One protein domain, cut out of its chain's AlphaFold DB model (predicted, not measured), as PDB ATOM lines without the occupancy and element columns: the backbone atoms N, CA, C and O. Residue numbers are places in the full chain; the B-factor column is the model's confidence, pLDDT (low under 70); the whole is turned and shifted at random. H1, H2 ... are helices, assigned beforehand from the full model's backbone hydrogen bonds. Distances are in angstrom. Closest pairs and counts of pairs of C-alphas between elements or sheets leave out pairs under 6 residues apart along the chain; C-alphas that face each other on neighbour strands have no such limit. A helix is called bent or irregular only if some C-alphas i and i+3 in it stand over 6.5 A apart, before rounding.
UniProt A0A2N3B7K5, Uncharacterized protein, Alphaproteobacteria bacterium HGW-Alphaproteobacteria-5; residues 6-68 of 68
ATOM      1  N   ARG A   6     126.302 120.621 136.576       65.88
ATOM      2  CA  ARG A   6     127.362 120.802 135.573       65.88
ATOM      3  C   ARG A   6     126.879 120.466 134.167       65.88
ATOM      4  O   ARG A   6     127.236 121.168 133.228       65.88
ATOM      5  N   GLN A   7     126.034 119.441 134.025       65.56
ATOM      6  CA  GLN A   7     125.422 119.098 132.738       65.56
ATOM      7  C   GLN A   7     124.423 120.163 132.282       65.56
ATOM      8  O   GLN A   7     124.370 120.482 131.099       65.56
ATOM      9  N   ALA A   8     123.668 120.747 133.216       67.88
ATOM     10  CA  ALA A   8     122.699 121.797 132.905       67.88
ATOM     11  C   ALA A   8     123.359 123.099 132.413       67.88
ATOM     12  O   ALA A   8     122.726 123.872 131.700       67.88
ATOM     13  N   LEU A   9     124.619 123.336 132.788       69.88
ATOM     14  CA  LEU A   9     125.389 124.509 132.376       69.88
ATOM     15  C   LEU A   9     126.089 124.335 131.015       69.88
ATOM     16  O   LEU A   9     126.571 125.324 130.476       69.88
ATOM     17  N   GLY A  10     126.134 123.119 130.451       69.25
ATOM     18  CA  GLY A  10     126.678 122.866 129.108       69.25
ATOM     19  C   GLY A  10     128.174 123.168 128.937       69.25
ATOM     20  O   GLY A  10     128.595 123.497 127.836       69.25
ATOM     21  N   VAL A  11     128.957 123.092 130.017       71.50
ATOM     22  CA  VAL A  11     130.331 123.630 130.083       71.50
ATOM     23  C   VAL A  11     131.388 122.629 129.611       71.50
ATOM     24  O   VAL A  11     131.307 121.438 129.939       71.50
ATOM     25  N   GLU A  12     132.436 123.114 128.939       70.50
ATOM     26  CA  GLU A  12     133.628 122.321 128.610       70.50
ATOM     27  C   GLU A  12     134.673 122.311 129.748       70.50
ATOM     28  O   GLU A  12     134.698 123.162 130.643       70.50
ATOM     29  N   LYS A  13     135.569 121.310 129.757       70.75
ATOM     30  CA  LYS A  13     136.653 121.244 130.756       70.75
ATOM     31  C   LYS A  13     137.612 122.429 130.575       70.75
ATOM     32  O   LYS A  13     138.138 122.620 129.487       70.75
ATOM     33  N   ASN A  14     137.925 123.113 131.681       76.44
ATOM     34  CA  ASN A  14     138.815 124.285 131.786       76.44
ATOM     35  C   ASN A  14     138.243 125.621 131.279       76.44
ATOM     36  O   ASN A  14     138.994 126.586 131.148       76.44
ATOM     37  N   GLU A  15     136.935 125.715 131.051       80.06
ATOM     38  CA  GLU A  15     136.285 126.985 130.727       80.06
ATOM     39  C   GLU A  15     136.075 127.852 131.986       80.06
ATOM     40  O   GLU A  15     135.589 127.386 133.020       80.06
ATOM     41  N   THR A  16     136.445 129.133 131.913       78.31
ATOM     42  CA  THR A  16     136.154 130.133 132.953       78.31
ATOM     43  C   THR A  16     134.822 130.820 132.681       78.31
ATOM     44  O   THR A  16     134.704 131.577 131.721       78.31
ATOM     45  N   LEU A  17     133.844 130.611 133.565       79.38
ATOM     46  CA  LEU A  17     132.532 131.258 133.509       79.38
ATOM     47  C   LEU A  17     132.457 132.447 134.474       79.38
ATOM     48  O   LEU A  17     132.855 132.345 135.636       79.38
ATOM     49  N   SER A  18     131.900 133.564 134.008       84.44
ATOM     50  CA  SER A  18     131.521 134.692 134.855       84.44
ATOM     51  C   SER A  18     130.049 134.566 135.247       84.44
ATOM     52  O   SER A  18     129.161 134.478 134.402       84.44
ATOM     53  N   PHE A  19     129.779 134.555 136.550       83.69
ATOM     54  CA  PHE A  19     128.420 134.511 137.078       83.69
ATOM     55  C   PHE A  19     128.090 135.826 137.772       83.69
ATOM     56  O   PHE A  19     128.877 136.332 138.572       83.69
ATOM     57  N   GLU A  20     126.897 136.347 137.507       85.69
ATOM     58  CA  GLU A  20     126.322 137.458 138.257       85.69
ATOM     59  C   GLU A  20     125.166 136.924 139.109       85.69
ATOM     60  O   GLU A  20     124.201 136.353 138.598       85.69
ATOM     61  N   LEU A  21     125.264 137.091 140.426       87.12
ATOM     62  CA  LEU A  21     124.233 136.671 141.370       87.12
ATOM     63  C   LEU A  21     123.343 137.868 141.699       87.12
ATOM     64  O   LEU A  21     123.813 138.878 142.217       87.12
ATOM     65  N   LYS A  22     122.042 137.735 141.437       87.00
ATOM     66  CA  LYS A  22     121.031 138.722 141.830       87.00
ATOM     67  C   LYS A  22     120.071 138.105 142.833       87.00
ATOM     68  O   LYS A  22     119.559 137.005 142.624       87.00
ATOM     69  N   ALA A  23     119.817 138.822 143.924       86.81
ATOM     70  CA  ALA A  23     118.813 138.414 144.893       86.81
ATOM     71  C   ALA A  23     117.421 138.489 144.250       86.81
ATOM     72  O   ALA A  23     117.012 139.533 143.742       86.81
ATOM     73  N   LEU A  24     116.688 137.377 144.276       90.12
ATOM     74  CA  LEU A  24     115.294 137.357 143.852       90.12
ATOM     75  C   LEU A  24     114.410 137.939 144.959       90.12
ATOM     76  O   LEU A  24     114.543 137.581 146.131       90.12
ATOM     77  N   GLY A  25     113.459 138.791 144.572       91.12
ATOM     78  CA  GLY A  25     112.349 139.173 145.444       91.12
ATOM     79  C   GLY A  25     111.460 137.971 145.785       91.12
ATOM     80  O   GLY A  25     111.589 136.892 145.204       91.12
ATOM     81  N   TRP A  26     110.517 138.151 146.712       91.75
ATOM     82  CA  TRP A  26     109.711 137.046 147.253       91.75
ATOM     83  C   TRP A  26     108.946 136.264 146.175       91.75
ATOM     84  O   TRP A  26     108.993 135.035 146.164       91.75
ATOM     85  N   PHE A  27     108.327 136.956 145.213       91.50
ATOM     86  CA  PHE A  27     107.658 136.319 144.072       91.50
ATOM     87  C   PHE A  27     108.627 135.545 143.173       91.50
ATOM     88  O   PHE A  27     108.328 134.428 142.761       91.50
ATOM     89  N   GLY A  28     109.809 136.111 142.907       90.75
ATOM     90  CA  GLY A  28     110.846 135.442 142.120       90.75
ATOM     91  C   GLY A  28     111.337 134.167 142.802       90.75
ATOM     92  O   GLY A  28     111.514 133.143 142.150       90.75
ATOM     93  N   LYS A  29     111.469 134.203 144.131       91.25
ATOM     94  CA  LYS A  29     111.836 133.038 144.937       91.25
ATOM     95  C   LYS A  29     110.757 131.952 144.887       91.25
ATOM     96  O   LYS A  29     111.089 130.784 144.711       91.25
ATOM     97  N   LEU A  30     109.478 132.325 144.988       90.62
ATOM     98  CA  LEU A  30     108.363 131.380 144.880       90.62
ATOM     99  C   LEU A  30     108.333 130.710 143.498       90.62
ATOM    100  O   LEU A  30     108.267 129.489 143.400       90.62
ATOM    101  N   LEU A  31     108.454 131.504 142.430       91.75
ATOM    102  CA  LEU A  31     108.490 130.993 141.059       91.75
ATOM    103  C   LEU A  31     109.686 130.061 140.830       91.75
ATOM    104  O   LEU A  31     109.551 129.040 140.157       91.75
ATOM    105  N   TRP A  32     110.837 130.391 141.415       91.69
ATOM    106  CA  TRP A  32     112.029 129.554 141.358       91.69
ATOM    107  C   TRP A  32     111.806 128.194 142.030       91.69
ATOM    108  O   TRP A  32     112.110 127.172 141.420       91.69
ATOM    109  N   TYR A  33     111.203 128.154 143.225       90.31
ATOM    110  CA  TYR A  33     110.900 126.893 143.915       90.31
ATOM    111  C   TYR A  33     110.018 125.951 143.085       90.31
ATOM    112  O   TYR A  33     110.185 124.740 143.163       90.31
ATOM    113  N   LEU A  34     109.107 126.491 142.273       89.50
ATOM    114  CA  LEU A  34     108.183 125.694 141.458       89.50
ATOM    115  C   LEU A  34     108.754 125.247 140.115       89.50
ATOM    116  O   LEU A  34     108.250 124.290 139.532       89.50
ATOM    117  N   ARG A  35     109.753 125.971 139.600       88.06
ATOM    118  CA  ARG A  35     110.338 125.743 138.270       88.06
ATOM    119  C   ARG A  35     111.738 125.150 138.310       88.06
ATOM    120  O   ARG A  35     112.276 124.817 137.256       88.06
ATOM    121  N   THR A  36     112.345 125.052 139.489       87.06
ATOM    122  CA  THR A  36     113.657 124.431 139.630       87.06
ATOM    123  C   THR A  36     113.598 122.969 139.171       87.06
ATOM    124  O   THR A  36     112.645 122.267 139.509       87.06
ATOM    125  N   PRO A  37     114.581 122.489 138.395       83.00
ATOM    126  CA  PRO A  37     114.603 121.116 137.891       83.00
ATOM    127  C   PRO A  37     114.925 120.064 138.966       83.00
ATOM    128  O   PRO A  37     114.810 118.871 138.694       83.00
ATOM    129  N   ASP A  38     115.320 120.471 140.179       85.12
ATOM    130  CA  ASP A  38     115.594 119.534 141.272       85.12
ATOM    131  C   ASP A  38     114.284 119.021 141.916       85.12
ATOM    132  O   ASP A  38     113.585 119.797 142.586       85.12
ATOM    133  N   PRO A  39     113.956 117.717 141.797       85.00
ATOM    134  CA  PRO A  39     112.751 117.124 142.385       85.00
ATOM    135  C   PRO A  39     112.683 117.235 143.901       85.00
ATOM    136  O   PRO A  39     111.589 117.297 144.459       85.00
ATOM    137  N   ARG A  40     113.823 117.322 144.588       88.75
ATOM    138  CA  ARG A  40     113.848 117.504 146.045       88.75
ATOM    139  C   ARG A  40     113.304 118.865 146.462       88.75
ATOM    140  O   ARG A  40     112.912 119.029 147.613       88.75
ATOM    141  N   ILE A  41     113.278 119.820 145.534       88.00
ATOM    142  CA  ILE A  41     112.867 121.195 145.782       88.00
ATOM    143  C   ILE A  41     111.464 121.457 145.219       88.00
ATOM    144  O   ILE A  41     110.611 121.954 145.958       88.00
ATOM    145  N   TYR A  42     111.183 121.101 143.957       90.56
ATOM    146  CA  TYR A  42     109.883 121.434 143.359       90.56
ATOM    147  C   TYR A  42     108.727 120.565 143.874       90.56
ATOM    148  O   TYR A  42     107.597 121.047 143.931       90.56
ATOM    149  N   ILE A  43     108.971 119.312 144.288       92.00
ATOM    150  CA  ILE A  43     107.900 118.428 144.790       92.00
ATOM    151  C   ILE A  43     107.296 118.976 146.096       92.00
ATOM    152  O   ILE A  43     106.081 119.193 146.128       92.00
ATOM    153  N   PRO A  44     108.082 119.272 147.156       94.00
ATOM    154  CA  PRO A  44     107.532 119.893 148.363       94.00
ATOM    155  C   PRO A  44     106.885 121.257 148.097       94.00
ATOM    156  O   PRO A  44     105.871 121.582 148.713       94.00
ATOM    157  N   ALA A  45     107.433 122.047 147.166       93.56
ATOM    158  CA  ALA A  45     106.884 123.355 146.817       93.56
ATOM    159  C   ALA A  45     105.477 123.247 146.206       93.56
ATOM    160  O   ALA A  45     104.567 123.970 146.612       93.56
ATOM    161  N   TRP A  46     105.272 122.308 145.279       94.75
ATOM    162  CA  TRP A  46     103.952 122.042 144.709       94.75
ATOM    163  C   TRP A  46     102.969 121.494 145.742       94.75
ATOM    164  O   TRP A  46     101.815 121.921 145.758       94.75
ATOM    165  N   LEU A  47     103.414 120.603 146.633       96.00
ATOM    166  CA  LEU A  47     102.574 120.111 147.729       96.00
ATOM    167  C   LEU A  47     102.070 121.259 148.609       96.00
ATOM    168  O   LEU A  47     100.873 121.336 148.873       96.00
ATOM    169  N   ALA A  48     102.950 122.188 148.992       95.56
ATOM    170  CA  ALA A  48     102.566 123.354 149.781       95.56
ATOM    171  C   ALA A  48     101.516 124.223 149.068       95.56
ATOM    172  O   ALA A  48     100.553 124.655 149.701       95.56
ATOM    173  N   ILE A  49     101.652 124.438 147.752       95.19
ATOM    174  CA  ILE A  49     100.659 125.186 146.962       95.19
ATOM    175  C   ILE A  49      99.295 124.513 147.003       95.19
ATOM    176  O   ILE A  49      98.296 125.182 147.258       95.19
ATOM    177  N   TRP A  50      99.248 123.200 146.783       96.19
ATOM    178  CA  TRP A  50      97.990 122.465 146.823       96.19
ATOM    179  C   TRP A  50      97.370 122.482 148.219       96.19
ATOM    180  O   TRP A  50      96.174 122.723 148.338       96.19
ATOM    181  N   SER A  51      98.162 122.312 149.280       97.31
ATOM    182  CA  SER A  51      97.665 122.393 150.657       97.31
ATOM    183  C   SER A  51      97.077 123.767 150.986       97.31
ATOM    184  O   SER A  51      95.977 123.844 151.530       97.31
ATOM    185  N   VAL A  52      97.769 124.850 150.624       96.81
ATOM    186  CA  VAL A  52      97.280 126.221 150.840       96.81
ATOM    187  C   VAL A  52      96.023 126.486 150.012       96.81
ATOM    188  O   VAL A  52      95.054 127.033 150.534       96.81
ATOM    189  N   GLY A  53      96.005 126.059 148.745       97.31
ATOM    190  CA  GLY A  53      94.851 126.216 147.861       97.31
ATOM    191  C   GLY A  53      93.614 125.478 148.371       97.31
ATOM    192  O   GLY A  53      92.538 126.063 148.459       97.31
ATOM    193  N   LEU A  54      93.770 124.217 148.778       98.06
ATOM    194  CA  LEU A  54      92.684 123.421 149.356       98.06
ATOM    195  C   LEU A  54      92.192 124.005 150.685       98.06
ATOM    196  O   LEU A  54      90.985 124.069 150.909       98.06
ATOM    197  N   GLY A  55      93.102 124.483 151.539       97.88
ATOM    198  CA  GLY A  55      92.740 125.175 152.776       97.88
ATOM    199  C   GLY A  55      91.913 126.435 152.513       97.88
ATOM    200  O   GLY A  55      90.873 126.630 153.138       97.88
ATOM    201  N   ALA A  56      92.319 127.251 151.538       98.19
ATOM    202  CA  ALA A  56      91.579 128.445 151.139       98.19
ATOM    203  C   ALA A  56      90.179 128.105 150.603       98.19
ATOM    204  O   ALA A  56      89.207 128.749 150.992       98.19
ATOM    205  N   ILE A  57      90.056 127.065 149.768       98.19
ATOM    206  CA  ILE A  57      88.757 126.578 149.280       98.19
ATOM    207  C   ILE A  57      87.870 126.150 150.454       98.19
ATOM    208  O   ILE A  57      86.714 126.556 150.523       98.19
ATOM    209  N   GLY A  58      88.411 125.376 151.399       97.88
ATOM    210  CA  GLY A  58      87.676 124.946 152.588       97.88
ATOM    211  C   GLY A  58      87.164 126.122 153.422       97.88
ATOM    212  O   GLY A  58      86.005 126.123 153.834       97.88
ATOM    213  N   ILE A  59      87.993 127.154 153.609       98.06
ATOM    214  CA  ILE A  59      87.598 128.387 154.306       98.06
ATOM    215  C   ILE A  59      86.453 129.082 153.564       98.06
ATOM    216  O   ILE A  59      85.453 129.428 154.186       98.06
ATOM    217  N   VAL A  60      86.564 129.259 152.245       97.88
ATOM    218  CA  VAL A  60      85.522 129.914 151.438       97.88
ATOM    219  C   VAL A  60      84.198 129.155 151.531       97.88
ATOM    220  O   VAL A  60      83.166 129.765 151.793       97.88
ATOM    221  N   LEU A  61      84.223 127.830 151.374       97.81
ATOM    222  CA  LEU A  61      83.021 127.001 151.478       97.81
ATOM    223  C   LEU A  61      82.408 127.055 152.882       97.81
ATOM    224  O   LEU A  61      81.191 127.165 153.011       97.81
ATOM    225  N   GLY A  62      83.236 127.027 153.929       97.69
ATOM    226  CA  GLY A  62      82.773 127.158 155.310       97.69
ATOM    227  C   GLY A  62      82.122 128.514 155.584       97.69
ATOM    228  O   GLY A  62      81.072 128.571 156.216       97.69
ATOM    229  N   VAL A  63      82.696 129.601 155.061       98.06
ATOM    230  CA  VAL A  63      82.119 130.951 155.169       98.06
ATOM    231  C   VAL A  63      80.783 131.040 154.432       98.06
ATOM    232  O   VAL A  63      79.828 131.578 154.985       98.06
ATOM    233  N   ILE A  64      80.687 130.479 153.222       97.62
ATOM    234  CA  ILE A  64      79.426 130.415 152.466       97.62
ATOM    235  C   ILE A  64      78.368 129.653 153.267       97.62
ATOM    236  O   ILE A  64      77.255 130.141 153.405       97.62
ATOM    237  N   SER A  65      78.723 128.503 153.842       96.75
ATOM    238  CA  SER A  65      77.805 127.698 154.656       96.75
ATOM    239  C   SER A  65      77.365 128.377 155.954       96.75
ATOM    240  O   SER A  65      76.366 127.961 156.530       96.75
ATOM    241  N   LEU A  66      78.135 129.338 156.468       97.00
ATOM    242  CA  LEU A  66      77.800 130.054 157.699       97.00
ATOM    243  C   LEU A  66      76.880 131.255 157.433       97.00
ATOM    244  O   LEU A  66      76.120 131.648 158.313       97.00
ATOM    245  N   LEU A  67      77.000 131.869 156.251       94.62
ATOM    246  CA  LEU A  67      76.305 133.107 155.886       94.62
ATOM    247  C   LEU A  67      75.083 132.897 154.978       94.62
ATOM    248  O   LEU A  67      74.283 133.825 154.849       94.62
ATOM    249  N   GLY A  68      74.971 131.740 154.323       81.44
ATOM    250  CA  GLY A  68      73.823 131.331 153.506       81.44
ATOM    251  C   GLY A  68      72.907 130.382 154.257       81.44
ATOM    252  O   GLY A  68      71.677 130.549 154.110       81.44
TER     253      GLY A  68
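Overview. This is residues 6 to 68 of the 68 residues of an uncharacterized protein of Alphaproteobacteria bacterium HGW-Alphaproteobacteria-5 (UniProt A0A2N3B7K5). One long straight helix, H2, meets the shorter H1 near its first end in an L-shaped corner, and a long unnamed stretch, residues 6 to 25, makes a wide loop that extends the model beyond the corner, away from the far end of H2. Residues 10 to 16, 18 to 23 and 50 to 68 stick out free. The printed part has 63 residues with two named helices, H1 then H2, and no named strand: all helix. It is extended, with a radius of gyration of the C-alphas of 19.7 A, and spans 68 by 22 by 11 A.

Arrangement. H2, residues 39 to 67, touches H1, residues 26 to 35, with residues 41 to 46 alone. The closest C-alphas, of Leu 34 and Tyr 42, are 5.0 A apart. The helices run opposite ways at a steep tilt of 65 degrees. Every O i to N i+4 pair is within hydrogen-bond range in H1, and 24 of 25 in H2.

Along the chain. H2 is 42.0 A long, from C-alpha 39 at (112.751, 117.124, 142.385) to C-alpha 67 at (76.305, 133.107, 155.886). It is neither bent nor irregular, but only just: C-alphas 40 and 43 are 6.1 A apart. H1, 14.5 A long, begins at C-alpha 26 (109.711, 137.046, 147.253).

Size, cuts and confidence. The C-alphas farthest apart, of Asn 14 and Gly 68, are 68.9 A apart. The printed part has no cut, and the link from H1 to H2 is tight. Residues 6 to 10 have pLDDT under 70.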